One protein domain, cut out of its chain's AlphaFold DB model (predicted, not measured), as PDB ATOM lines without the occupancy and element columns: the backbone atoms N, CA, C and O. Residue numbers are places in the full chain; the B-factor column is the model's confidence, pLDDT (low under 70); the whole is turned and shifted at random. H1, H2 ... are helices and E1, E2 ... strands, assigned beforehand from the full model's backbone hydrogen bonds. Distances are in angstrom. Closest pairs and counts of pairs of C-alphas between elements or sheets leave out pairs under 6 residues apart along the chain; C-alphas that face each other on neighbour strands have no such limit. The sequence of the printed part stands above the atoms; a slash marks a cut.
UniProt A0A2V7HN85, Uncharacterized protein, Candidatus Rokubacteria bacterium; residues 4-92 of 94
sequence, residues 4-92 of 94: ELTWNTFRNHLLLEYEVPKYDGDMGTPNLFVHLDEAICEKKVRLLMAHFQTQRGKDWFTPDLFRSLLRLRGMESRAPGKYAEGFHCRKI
ATOM      1  N   GLU A   4       0.969 -19.448 -37.099       83.88
ATOM      2  CA  GLU A   4       1.368 -20.521 -38.029       83.88
ATOM      3  C   GLU A   4       0.791 -20.325 -39.440       83.88
ATOM      4  O   GLU A   4       1.409 -20.711 -40.433       83.88
ATOM      5  N   LEU A   5      -0.356 -19.645 -39.554       89.50
ATOM      6  CA  LEU A   5      -0.977 -19.339 -40.845       89.50
ATOM      7  C   LEU A   5      -0.194 -18.287 -41.644       89.50
ATOM      8  O   LEU A   5      -0.334 -18.220 -42.870       89.50
ATOM      9  N   THR A   6       0.649 -17.486 -40.981       90.94
ATOM     10  CA  THR A   6       1.435 -16.430 -41.642       90.94
ATOM     11  C   THR A   6       2.402 -17.009 -42.668       90.94
ATOM     12  O   THR A   6       2.573 -16.423 -43.736       90.94
ATOM     13  N   TRP A   7       2.939 -18.205 -42.407       88.75
ATOM     14  CA  TRP A   7       3.870 -18.885 -43.303       88.75
ATOM     15  C   TRP A   7       3.272 -19.150 -44.688       88.75
ATOM     16  O   TRP A   7       3.899 -18.882 -45.713       88.75
ATOM     17  N   ASN A   8       2.039 -19.659 -44.709       89.25
ATOM     18  CA  ASN A   8       1.338 -20.024 -45.939       89.25
ATOM     19  C   ASN A   8       0.666 -18.820 -46.605       89.25
ATOM     20  O   ASN A   8       0.563 -18.768 -47.834       89.25
ATOM     21  N   THR A   9       0.226 -17.851 -45.800       92.44
ATOM     22  CA  THR A   9      -0.440 -16.636 -46.286       92.44
ATOM     23  C   THR A   9       0.550 -15.706 -46.989       92.44
ATOM     24  O   THR A   9       0.284 -15.237 -48.094       92.44
ATOM     25  N   PHE A  10       1.727 -15.480 -46.398       91.69
ATOM     26  CA  PHE A  10       2.717 -14.530 -46.902       91.69
ATOM     27  C   PHE A  10       3.883 -15.239 -47.613       91.69
ATOM     28  O   PHE A  10       4.937 -15.562 -47.053       91.69
ATOM     29  N   ARG A  11       3.694 -15.487 -48.912       91.31
ATOM     30  CA  ARG A  11       4.558 -16.394 -49.693       91.31
ATOM     31  C   ARG A  11       5.940 -15.848 -50.047       91.31
ATOM     32  O   ARG A  11       6.869 -16.636 -50.175       91.31
ATOM     33  N   ASN A  12       6.109 -14.540 -50.149       92.56
ATOM     34  CA  ASN A  12       7.369 -13.882 -50.525       92.56
ATOM     35  C   ASN A  12       7.710 -12.691 -49.610       92.56
ATOM     36  O   ASN A  12       8.307 -11.722 -50.061       92.56
ATOM     37  N   HIS A  13       7.295 -12.744 -48.341       94.62
ATOM     38  CA  HIS A  13       7.518 -11.664 -47.376       94.62
ATOM     39  C   HIS A  13       8.446 -12.115 -46.243       94.62
ATOM     40  O   HIS A  13       8.467 -13.295 -45.877       94.62
ATOM     41  N   LEU A  14       9.170 -11.150 -45.673       94.81
ATOM     42  CA  LEU A  14       9.865 -11.272 -44.393       94.81
ATOM     43  C   LEU A  14       8.838 -11.441 -43.264       94.81
ATOM     44  O   LEU A  14       7.879 -10.673 -43.179       94.81
ATOM     45  N   LEU A  15       9.056 -12.425 -42.393       94.94
ATOM     46  CA  LEU A  15       8.205 -12.699 -41.234       94.94
ATOM     47  C   LEU A  15       9.026 -12.628 -39.947       94.94
ATOM     48  O   LEU A  15       9.810 -13.536 -39.651       94.94
ATOM     49  N   LEU A  16       8.805 -11.557 -39.184       94.12
ATOM     50  CA  LEU A  16       9.381 -11.328 -37.861       94.12
ATOM     51  C   LEU A  16       8.271 -11.310 -36.811       94.12
ATOM     52  O   LEU A  16       7.301 -10.563 -36.939       94.12
ATOM     53  N   GLU A  17       8.432 -12.099 -35.757       92.81
ATOM     54  CA  GLU A  17       7.577 -12.042 -34.574       92.81
ATOM     55  C   GLU A  17       8.301 -11.214 -33.508       92.81
ATOM     56  O   GLU A  17       9.430 -11.521 -33.119       92.81
ATOM     57  N   TYR A  18       7.659 -10.125 -33.083       89.81
ATOM     58  CA  TYR A  18       8.199  -9.224 -32.073       89.81
ATOM     59  C   TYR A  18       8.082  -9.841 -30.676       89.81
ATOM     60  O   TYR A  18       7.032 -10.377 -30.311       89.81
ATOM     61  N   GLU A  19       9.149  -9.732 -29.888       88.94
ATOM     62  CA  GLU A  19       9.165 -10.212 -28.512       88.94
ATOM     63  C   GLU A  19       8.364  -9.284 -27.586       88.94
ATOM     64  O   GLU A  19       8.659  -8.098 -27.442       88.94
ATOM     65  N   VAL A  20       7.360  -9.835 -26.904       85.25
ATOM     66  CA  VAL A  20       6.567  -9.112 -25.902       85.25
ATOM     67  C   VAL A  20       6.769  -9.780 -24.543       85.25
ATOM     68  O   VAL A  20       6.427 -10.957 -24.424       85.25
ATOM     69  N   PRO A  21       7.261  -9.058 -23.516       85.81
ATOM     70  CA  PRO A  21       7.319  -9.568 -22.150       85.81
ATOM     71  C   PRO A  21       5.956 -10.057 -21.665       85.81
ATOM     72  O   PRO A  21       4.941  -9.376 -21.841       85.81
ATOM     73  N   LYS A  22       5.940 -11.224 -21.024       82.75
ATOM     74  CA  LYS A  22       4.739 -11.836 -20.450       82.75
ATOM     75  C   LYS A  22       4.942 -12.158 -18.974       82.75
ATOM     76  O   LYS A  22       6.068 -12.258 -18.495       82.75
ATOM     77  N   TYR A  23       3.824 -12.298 -18.266       75.94
ATOM     78  CA  TYR A  23       3.789 -12.530 -16.820       75.94
ATOM     79  C   TYR A  23       4.419 -13.867 -16.398       75.94
ATOM     80  O   TYR A  23       5.010 -13.952 -15.330       75.94
ATOM     81  N   ASP A  24       4.308 -14.899 -17.235       81.25
ATOM     82  CA  ASP A  24       4.907 -16.222 -17.013       81.25
ATOM     83  C   ASP A  24       6.440 -16.223 -17.128       81.25
ATOM     84  O   ASP A  24       7.079 -17.206 -16.760       81.25
ATOM     85  N   GLY A  25       7.037 -15.123 -17.603       75.00
ATOM     86  CA  GLY A  25       8.483 -14.995 -17.744       75.00
ATOM     87  C   GLY A  25       9.071 -15.894 -18.831       75.00
ATOM     88  O   GLY A  25      10.295 -16.001 -18.907       75.00
ATOM     89  N   ASP A  26       8.231 -16.512 -19.671       80.00
ATOM     90  CA  ASP A  26       8.677 -17.336 -20.792       80.00
ATOM     91  C   ASP A  26       9.222 -16.434 -21.904       80.00
ATOM     92  O   ASP A  26       8.529 -16.014 -22.838       80.00
ATOM     93  N   MET A  27      10.487 -16.061 -21.735       77.62
ATOM     94  CA  MET A  27      11.276 -15.381 -22.741       77.62
ATOM     95  C   MET A  27      11.869 -16.459 -23.638       77.62
ATOM     96  O   MET A  27      12.817 -17.149 -23.259       77.62
ATOM     97  N   GLY A  28      11.303 -16.607 -24.834       84.81
ATOM     98  CA  GLY A  28      11.862 -17.487 -25.850       84.81
ATOM     99  C   GLY A  28      13.294 -17.093 -26.234       84.81
ATOM    100  O   GLY A  28      13.899 -16.160 -25.696       84.81
ATOM    101  N   THR A  29      13.841 -17.795 -27.221       89.81
ATOM    102  CA  THR A  29      15.164 -17.519 -27.794       89.81
ATOM    103  C   THR A  29      15.022 -16.875 -29.181       89.81
ATOM    104  O   THR A  29      14.775 -17.571 -30.172       89.81
ATOM    105  N   PRO A  30      15.099 -15.533 -29.291       94.25
ATOM    106  CA  PRO A  30      15.154 -14.850 -30.577       94.25
ATOM    107  C   PRO A  30      16.355 -15.323 -31.399       94.25
ATOM    108  O   PRO A  30      17.408 -15.651 -30.861       94.25
ATOM    109  N   ASN A  31      16.205 -15.339 -32.720       95.06
ATOM    110  CA  ASN A  31      17.268 -15.721 -33.658       95.06
ATOM    111  C   ASN A  31      17.702 -14.561 -34.565       95.06
ATOM    112  O   ASN A  31      18.601 -14.728 -35.388       95.06
ATOM    113  N   LEU A  32      17.069 -13.394 -34.427       96.69
ATOM    114  CA  LEU A  32      17.433 -12.172 -35.125       96.69
ATOM    115  C   LEU A  32      17.516 -11.024 -34.122       96.69
ATOM    116  O   LEU A  32      16.601 -10.817 -33.327       96.69
ATOM    117  N   PHE A  33      18.611 -10.269 -34.198       97.31
ATOM    118  CA  PHE A  33      18.893  -9.157 -33.300       97.31
ATOM    119  C   PHE A  33      19.168  -7.890 -34.095       97.31
ATOM    120  O   PHE A  33      19.938  -7.904 -35.055       97.31
ATOM    121  N   VAL A  34      18.557  -6.788 -33.673       97.12
ATOM    122  CA  VAL A  34      18.808  -5.461 -34.241       97.12
ATOM    123  C   VAL A  34      19.477  -4.617 -33.172       97.12
ATOM    124  O   VAL A  34      18.849  -4.290 -32.170       97.12
ATOM    125  N   HIS A  35      20.754  -4.283 -33.359       98.12
ATOM    126  CA  HIS A  35      21.477  -3.416 -32.429       98.12
ATOM    127  C   HIS A  35      20.875  -2.013 -32.439       98.12
ATOM    128  O   HIS A  35      20.596  -1.463 -33.505       98.12
ATOM    129  N   LEU A  36      20.686  -1.445 -31.252       97.44
ATOM    130  CA  LEU A  36      20.093  -0.128 -31.080       97.44
ATOM    131  C   LEU A  36      21.033   0.785 -30.302       97.44
ATOM    132  O   LEU A  36      21.682   0.364 -29.341       97.44
ATOM    133  N   ASP A  37      21.034   2.055 -30.687       97.12
ATOM    134  CA  ASP A  37      21.647   3.112 -29.896       97.12
ATOM    135  C   ASP A  37      20.776   3.439 -28.680       97.12
ATOM    136  O   ASP A  37      19.543   3.394 -28.736       97.12
ATOM    137  N   GLU A  38      21.417   3.862 -27.594       96.69
ATOM    138  CA  GLU A  38      20.747   4.205 -26.337       96.69
ATOM    139  C   GLU A  38      19.639   5.258 -26.526       96.69
ATOM    140  O   GLU A  38      18.536   5.103 -26.003       96.69
ATOM    141  N   ALA A  39      19.866   6.263 -27.380       97.44
ATOM    142  CA  ALA A  39      18.866   7.285 -27.698       97.44
ATOM    143  C   ALA A  39      17.590   6.703 -28.346       97.44
ATOM    144  O   ALA A  39      16.479   7.192 -28.109       97.44
ATOM    145  N   ILE A  40      17.721   5.642 -29.153       97.50
ATOM    146  CA  ILE A  40      16.574   4.944 -29.750       97.50
ATOM    147  C   ILE A  40      15.826   4.169 -28.666       97.50
ATOM    148  O   ILE A  40      14.594   4.230 -28.610       97.50
ATOM    149  N   CYS A  41      16.551   3.494 -27.771       97.38
ATOM    150  CA  CYS A  41      15.972   2.784 -26.636       97.38
ATOM    151  C   CYS A  41      15.159   3.726 -25.736       97.38
ATOM    152  O   CYS A  41      14.004   3.439 -25.417       97.38
ATOM    153  N   GLU A  42      15.710   4.887 -25.383       97.38
ATOM    154  CA  GLU A  42      15.011   5.898 -24.587       97.38
ATOM    155  C   GLU A  42      13.758   6.425 -25.285       97.38
ATOM    156  O   GLU A  42      12.682   6.493 -24.680       97.38
ATOM    157  N   LYS A  43      13.874   6.758 -26.577       98.31
ATOM    158  CA  LYS A  43      12.739   7.221 -27.380       98.31
ATOM    159  C   LYS A  43      11.632   6.168 -27.419       98.31
ATOM    160  O   LYS A  43      10.470   6.521 -27.210       98.31
ATOM    161  N   LYS A  44      11.976   4.897 -27.646       96.81
ATOM    162  CA  LYS A  44      11.031   3.772 -27.657       96.81
ATOM    163  C   LYS A  44      10.299   3.662 -26.322       96.81
ATOM    164  O   LYS A  44       9.072   3.678 -26.301       96.81
ATOM    165  N   VAL A  45      11.032   3.604 -25.211       96.88
ATOM    166  CA  VAL A  45      10.448   3.458 -23.868       96.88
ATOM    167  C   VAL A  45       9.532   4.634 -23.532       96.88
ATOM    168  O   VAL A  45       8.415   4.429 -23.060       96.88
ATOM    169  N   ARG A  46       9.944   5.865 -23.853       97.81
ATOM    170  CA  ARG A  46       9.103   7.054 -23.667       97.81
ATOM    171  C   ARG A  46       7.790   6.957 -24.445       97.81
ATOM    172  O   ARG A  46       6.737   7.266 -23.894       97.81
ATOM    173  N   LEU A  47       7.841   6.520 -25.705       97.62
ATOM    174  CA  LEU A  47       6.645   6.354 -26.537       97.62
ATOM    175  C   LEU A  47       5.716   5.259 -25.995       97.62
ATOM    176  O   LEU A  47       4.503   5.463 -25.964       97.62
ATOM    177  N   LEU A  48       6.265   4.142 -25.503       95.31
ATOM    178  CA  LEU A  48       5.474   3.087 -24.861       95.31
ATOM    179  C   LEU A  48       4.688   3.637 -23.662       95.31
ATOM    180  O   LEU A  48       3.472   3.461 -23.580       95.31
ATOM    181  N   MET A  49       5.356   4.379 -22.777       95.75
ATOM    182  CA  MET A  49       4.720   4.969 -21.593       95.75
ATOM    183  C   MET A  49       3.680   6.041 -21.945       95.75
ATOM    184  O   MET A  49       2.657   6.180 -21.264       95.75
ATOM    185  N   ALA A  50       3.922   6.807 -23.012       96.81
ATOM    186  CA  ALA A  50       3.026   7.871 -23.451       96.81
ATOM    187  C   ALA A  50       1.719   7.326 -24.050       96.81
ATOM    188  O   ALA A  50       0.644   7.832 -23.719       96.81
ATOM    189  N   HIS A  51       1.804   6.291 -24.892       97.06
ATOM    190  CA  HIS A  51       0.696   5.899 -25.766       97.06
ATOM    191  C   HIS A  51      -0.072   4.645 -25.320       97.06
ATOM    192  O   HIS A  51      -1.248   4.519 -25.650       97.06
ATOM    193  N   PHE A  52       0.511   3.751 -24.516       94.19
ATOM    194  CA  PHE A  52      -0.169   2.527 -24.057       94.19
ATOM    195  C   PHE A  52      -0.850   2.720 -22.697       94.19
ATOM    196  O   PHE A  52      -0.588   2.015 -21.724       94.19
ATOM    197  N   GLN A  53      -1.751   3.699 -22.624       92.31
ATOM    198  CA  GLN A  53      -2.375   4.122 -21.364       92.31
ATOM    199  C   GLN A  53      -3.144   2.993 -20.660       92.31
ATOM    200  O   GLN A  53      -3.099   2.898 -19.437       92.31
ATOM    201  N   THR A  54      -3.771   2.093 -21.423       93.25
ATOM    202  CA  THR A  54      -4.516   0.937 -20.885       93.25
ATOM    203  C   THR A  54      -3.626  -0.101 -20.201       93.25
ATOM    204  O   THR A  54      -4.132  -0.957 -19.482       93.25
ATOM    205  N   GLN A  55      -2.307  -0.044 -20.410       91.94
ATOM    206  CA  GLN A  55      -1.352  -0.955 -19.783       91.94
ATOM    207  C   GLN A  55      -0.749  -0.387 -18.490       91.94
ATOM    208  O   GLN A  55      -0.193  -1.156 -17.718       91.94
ATOM    209  N   ARG A  56      -0.892   0.919 -18.208       85.62
ATOM    210  CA  ARG A  56      -0.237   1.598 -17.066       85.62
ATOM    211  C   ARG A  56      -0.609   1.048 -15.688       85.62
ATOM    212  O   ARG A  56       0.157   1.227 -14.755       85.62
ATOM    213  N   GLY A  57      -1.776   0.418 -15.554       87.25
ATOM    214  CA  GLY A  57      -2.211  -0.207 -14.299       87.25
ATOM    215  C   GLY A  57      -1.646  -1.610 -14.069       87.25
ATOM    216  O   GLY A  57      -2.026  -2.252 -13.100       87.25
ATOM    217  N   LYS A  58      -0.810  -2.122 -14.980       91.19
ATOM    218  CA  LYS A  58      -0.194  -3.442 -14.850       91.19
ATOM    219  C   LYS A  58       1.202  -3.292 -14.259       91.19
ATOM    220  O   LYS A  58       2.023  -2.586 -14.836       91.19
ATOM    221  N   ASP A  59       1.486  -4.035 -13.194       90.44
ATOM    222  CA  ASP A  59       2.759  -3.951 -12.459       90.44
ATOM    223  C   ASP A  59       3.997  -4.240 -13.321       90.44
ATOM    224  O   ASP A  59       5.085  -3.759 -13.029       90.44
ATOM    225  N   TRP A  60       3.841  -4.998 -14.411       89.81
ATOM    226  CA  TRP A  60       4.930  -5.290 -15.344       89.81
ATOM    227  C   TRP A  60       5.177  -4.175 -16.370       89.81
ATOM    228  O   TRP A  60       6.225  -4.159 -17.008       89.81
ATOM    229  N   PHE A  61       4.236  -3.253 -16.598       93.38
ATOM    230  CA  PHE A  61       4.344  -2.259 -17.670       93.38
ATOM    231  C   PHE A  61       5.190  -1.055 -17.235       93.38
ATOM    232  O   PHE A  61       4.720   0.081 -17.177       93.38
ATOM    233  N   THR A  62       6.458  -1.306 -16.922       94.62
ATOM    234  CA  THR A  62       7.372  -0.305 -16.377       94.62
ATOM    235  C   THR A  62       8.512   0.016 -17.346       94.62
ATOM    236  O   THR A  62       8.928  -0.832 -18.144       94.62
ATOM    237  N   PRO A  63       9.058   1.247 -17.318       96.12
ATOM    238  CA  PRO A  63      10.176   1.627 -18.179       96.12
ATOM    239  C   PRO A  63      11.409   0.727 -18.029       96.12
ATOM    240  O   PRO A  63      12.113   0.474 -19.007       96.12
ATOM    241  N   ASP A  64      11.701   0.284 -16.808       96.19
ATOM    242  CA  ASP A  64      12.855  -0.545 -16.478       96.19
ATOM    243  C   ASP A  64      12.737  -1.963 -17.043       96.19
ATOM    244  O   ASP A  64      13.752  -2.476 -17.519       96.19
ATOM    245  N   LEU A  65      11.535  -2.551 -17.125       94.62
ATOM    246  CA  LEU A  65      11.344  -3.844 -17.791       94.62
ATOM    247  C   LEU A  65      11.776  -3.767 -19.260       94.62
ATOM    248  O   LEU A  65      12.589  -4.568 -19.723       94.62
ATOM    249  N   PHE A  66      11.274  -2.768 -19.994       95.31
ATOM    250  CA  PHE A  66      11.595  -2.603 -21.415       95.31
ATOM    251  C   PHE A  66      13.083  -2.324 -21.646       95.31
ATOM    252  O   PHE A  66      13.671  -2.863 -22.582       95.31
ATOM    253  N   ARG A  67      13.717  -1.514 -20.788       96.38
ATOM    254  CA  ARG A  67      15.170  -1.274 -20.857       96.38
ATOM    255  C   ARG A  67      15.981  -2.531 -20.542       96.38
ATOM    256  O   ARG A  67      16.985  -2.784 -21.206       96.38
ATOM    257  N   SER A  68      15.550  -3.314 -19.559       95.44
ATOM    258  CA  SER A  68      16.229  -4.546 -19.154       95.44
ATOM    259  C   SER A  68      16.187  -5.588 -20.265       95.44
ATOM    260  O   SER A  68      17.222  -6.173 -20.576       95.44
ATOM    261  N   LEU A  69      15.042  -5.749 -20.938       95.44
ATOM    262  CA  LEU A  69      14.935  -6.649 -22.087       95.44
ATOM    263  C   LEU A  69      15.913  -6.256 -23.204       95.44
ATOM    264  O   LEU A  69      16.693  -7.086 -23.665       95.44
ATOM    265  N   LEU A  70      15.941  -4.971 -23.575       96.81
ATOM    266  CA  LEU A  70      16.872  -4.455 -24.583       96.81
ATOM    267  C   LEU A  70      18.336  -4.737 -24.215       96.81
ATOM    268  O   LEU A  70      19.162  -5.044 -25.076       96.81
ATOM    269  N   ARG A  71      18.669  -4.641 -22.923       97.44
ATOM    270  CA  ARG A  71      20.019  -4.908 -22.421       97.44
ATOM    271  C   ARG A  71      20.376  -6.392 -22.483       97.44
ATOM    272  O   ARG A  71      21.505  -6.708 -22.858       97.44
ATOM    273  N   LEU A  72      19.441  -7.278 -22.135       95.69
ATOM    274  CA  LEU A  72      19.623  -8.729 -22.224       95.69
ATOM    275  C   LEU A  72      19.890  -9.150 -23.670       95.69
ATOM    276  O   LEU A  72      20.892  -9.808 -23.940       95.69
ATOM    277  N   ARG A  73      19.070  -8.675 -24.612       96.69
ATOM    278  CA  ARG A  73      19.240  -8.979 -26.040       96.69
ATOM    279  C   ARG A  73      20.506  -8.354 -26.622       96.69
ATOM    280  O   ARG A  73      21.183  -8.968 -27.447       96.69
ATOM    281  N   GLY A  74      20.896  -7.170 -26.154       97.50
ATOM    282  CA  GLY A  74      22.180  -6.572 -26.521       97.50
ATOM    283  C   GLY A  74      23.387  -7.348 -25.989       97.50
ATOM    284  O   GLY A  74      24.418  -7.411 -26.652       97.50
ATOM    285  N   MET A  75      23.279  -7.980 -24.818       97.31
ATOM    286  CA  MET A  75      24.311  -8.883 -24.301       97.31
ATOM    287  C   MET A  75      24.394 -10.176 -25.122       97.31
ATOM    288  O   MET A  75      25.491 -10.556 -25.526       97.31
ATOM    289  N   GLU A  76      23.252 -10.787 -25.438       96.50
ATOM    290  CA  GLU A  76      23.154 -12.015 -26.240       96.50
ATOM    291  C   GLU A  76      23.765 -11.859 -27.642       96.50
ATOM    292  O   GLU A  76      24.497 -12.729 -28.111       96.50
ATOM    293  N   SER A  77      23.539 -10.708 -28.279       97.06
ATOM    294  CA  SER A  77      24.050 -10.386 -29.621       97.06
ATOM    295  C   SER A  77      25.421  -9.702 -29.643       97.06
ATOM    296  O   SER A  77      25.958  -9.440 -30.718       97.06
ATOM    297  N   ARG A  78      26.016  -9.416 -28.474       97.12
ATOM    298  CA  ARG A  78      27.243  -8.605 -28.339       97.12
ATOM    299  C   ARG A  78      27.132  -7.240 -29.037       97.12
ATOM    300  O   ARG A  78      28.059  -6.795 -29.715       97.12
ATOM    301  N   ALA A  79      26.006  -6.563 -28.837       97.56
ATOM    302  CA  ALA A  79      25.749  -5.248 -29.402       97.56
ATOM    303  C   ALA A  79      26.809  -4.220 -28.945       97.56
ATOM    304  O   ALA A  79      27.006  -4.054 -27.734       97.56
ATOM    305  N   PRO A  80      27.438  -3.462 -29.868       95.38
ATOM    306  CA  PRO A  80      28.427  -2.436 -29.523       95.38
ATOM    307  C   PRO A  80      27.860  -1.375 -28.571       95.38
ATOM    308  O   PRO A  80      28.513  -0.969 -27.614       95.38
ATOM    309  N   GLY A  81      26.603  -0.983 -28.805       94.31
ATOM    310  CA  GLY A  81      25.849  -0.028 -27.994       94.31
ATOM    311  C   GLY A  81      25.168  -0.632 -26.765       94.31
ATOM    312  O   GLY A  81      24.329   0.029 -26.171       94.31
ATOM    313  N   LYS A  82      25.490  -1.876 -26.375       97.06
ATOM    314  CA  LYS A  82      24.907  -2.633 -25.242       97.06
ATOM    315  C   LYS A  82      23.442  -3.051 -25.385       97.06
ATOM    316  O   LYS A  82      23.018  -3.907 -24.602       97.06
ATOM    317  N   TYR A  83      22.696  -2.489 -26.332       98.38
ATOM    318  CA  TYR A  83      21.268  -2.735 -26.517       98.38
ATOM    319  C   TYR A  83      20.966  -3.373 -27.869       98.38
ATOM    320  O   TYR A  83      21.572  -3.038 -28.888       98.38
ATOM    321  N   ALA A  84      19.991  -4.275 -27.874       97.81
ATOM    322  CA  ALA A  84      19.416  -4.805 -29.098       97.81
ATOM    323  C   ALA A  84      17.934  -5.119 -28.913       97.81
ATOM    324  O   ALA A  84      17.466  -5.347 -27.801       97.81
ATOM    325  N   GLU A  85      17.213  -5.163 -30.023       96.69
ATOM    326  CA  GLU A  85      15.879  -5.742 -30.104       96.69
ATOM    327  C   GLU A  85      15.973  -7.195 -30.567       96.69
ATOM    328  O   GLU A  85      16.682  -7.475 -31.535       96.69
ATOM    329  N   GLY A  86      15.247  -8.099 -29.909       95.75
ATOM    330  CA  GLY A  86      15.120  -9.493 -30.324       95.75
ATOM    331  C   GLY A  86      13.857  -9.728 -31.155       95.75
ATOM    332  O   GLY A  86      12.777  -9.244 -30.818       95.75
ATOM    333  N   PHE A  87      13.986 -10.513 -32.221       95.69
ATOM    334  CA  PHE A  87      12.868 -11.004 -33.022       95.69
ATOM    335  C   PHE A  87      12.981 -12.512 -33.238       95.69
ATOM    336  O   PHE A  87      14.074 -13.042 -33.469       95.69
ATOM    337  N   HIS A  88      11.839 -13.197 -33.266       94.38
ATOM    338  CA  HIS A  88      11.782 -14.529 -33.860       94.38
ATOM    339  C   HIS A  88      11.561 -14.374 -35.364       94.38
ATOM    340  O   HIS A  88      10.456 -14.122 -35.845       94.38
ATOM    341  N   CYS A  89      12.641 -14.501 -36.123       94.69
ATOM    342  CA  CYS A  89      12.606 -14.567 -37.569       94.69
ATOM    343  C   CYS A  89      12.149 -15.959 -37.998       94.69
ATOM    344  O   CYS A  89      12.912 -16.929 -37.945       94.69
ATOM    345  N   ARG A  90      10.899 -16.044 -38.456       93.12
ATOM    346  CA  ARG A  90      10.357 -17.261 -39.064       93.12
ATOM    347  C   ARG A  90      10.914 -17.421 -40.473       93.12
ATOM    348  O   ARG A  90      11.418 -18.485 -40.812       93.12
ATOM    349  N   LYS A  91      10.846 -16.363 -41.283       93.88
ATOM    350  CA  LYS A  91      11.193 -16.401 -42.707       93.88
ATOM    351  C   LYS A  91      11.946 -15.151 -43.114       93.88
ATOM    352  O   LYS A  91      11.411 -14.057 -42.971       93.88
ATOM    353  N   ILE A  92      13.132 -15.334 -43.685       94.19
ATOM    354  CA  ILE A  92      13.920 -14.269 -44.303       94.19
ATOM    355  C   ILE A  92      13.793 -14.342 -45.828       94.19
ATOM    356  O   ILE A  92      13.678 -15.429 -46.396       94.19
TER     357      ILE A  92
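AT A GLANCE: This is residues 4 to 92 of the 94 residues of an uncharacterized protein of Candidatus Rokubacteria bacterium (UniProt A0A2V7HN85). Look first for a narrow three-stranded sheet drawn out along one long strand, E3, with E2 beside its first part and E1 beside its last part. A helical hairpin, H2 and H3, sits at the E2 end, with H3 beside the strands, and the small helix H1 is at the other end. You will find 89 residues printed, with three named helices and three named strands in the order H1 E1 E2 H2 H3 E3; the sheet's order is E1 - E3 - E2, all antiparallel, and the class is mixed, helices and strands. The whole is only just compact, close to loose, with a radius of gyration of the C-alphas of 14.4 A and spans of 37 by 33 by 23 A.

HOW THE PARTS SIT: Start at E3, residues 83 to 91, the inner strand. Its residues 83 to 87 pair with E2, residues 32 to 36, where N 34 and O 85 are 2.9 A apart, within hydrogen-bond range. Its residues 87 to 91 pair with E1, residues 15 to 18, where N 17 and O 88 are 2.9 A apart, also within range. H3, residues 63 to 76, is on the sheet but at the sheet's level, at a height of 2.5 A; its closest C-alpha pair with E3 is Gly 74 and Tyr 83, 3.9 A. H2, residues 38 to 51, only grazes the sheet with residues 38 to 41. H2 and H3, a helical hairpin, touch, closest at the C-alphas of Val 45 and Pro 63, 6.0 A; they run opposite ways at a steep tilt of 37 degrees, only just steep. H1, residues 5 to 9, only grazes the sheet with residues 6 to 7, and is apart from H2 and H3. In H1, H2 and H3 every O i to N i+4 pair is within hydrogen-bond range.

IN THESE COORDINATES: Find C-alpha 83 at (21.268, -2.735, -26.517); from there E3 runs 23.5 A to C-alpha 91 at (11.193, -16.401, -42.707). E2 measures 13.0 A and E1 9.8 A. H3 measures 20.5 A, H2 20.1 A, and H1, which begins at C-alpha 5 at (-0.977, -19.339, -40.845), 6.1 A.

THE WHOLE: The two C-alphas farthest apart are those of Asn 12 and Gly 57, 39.9 A. The printed part has no cut; the links E1 to E2, of 13 residues, and H2 to H3, of 11 residues, are long. The mean pLDDT of the printed part is 93.2, and no printed residue is under 70.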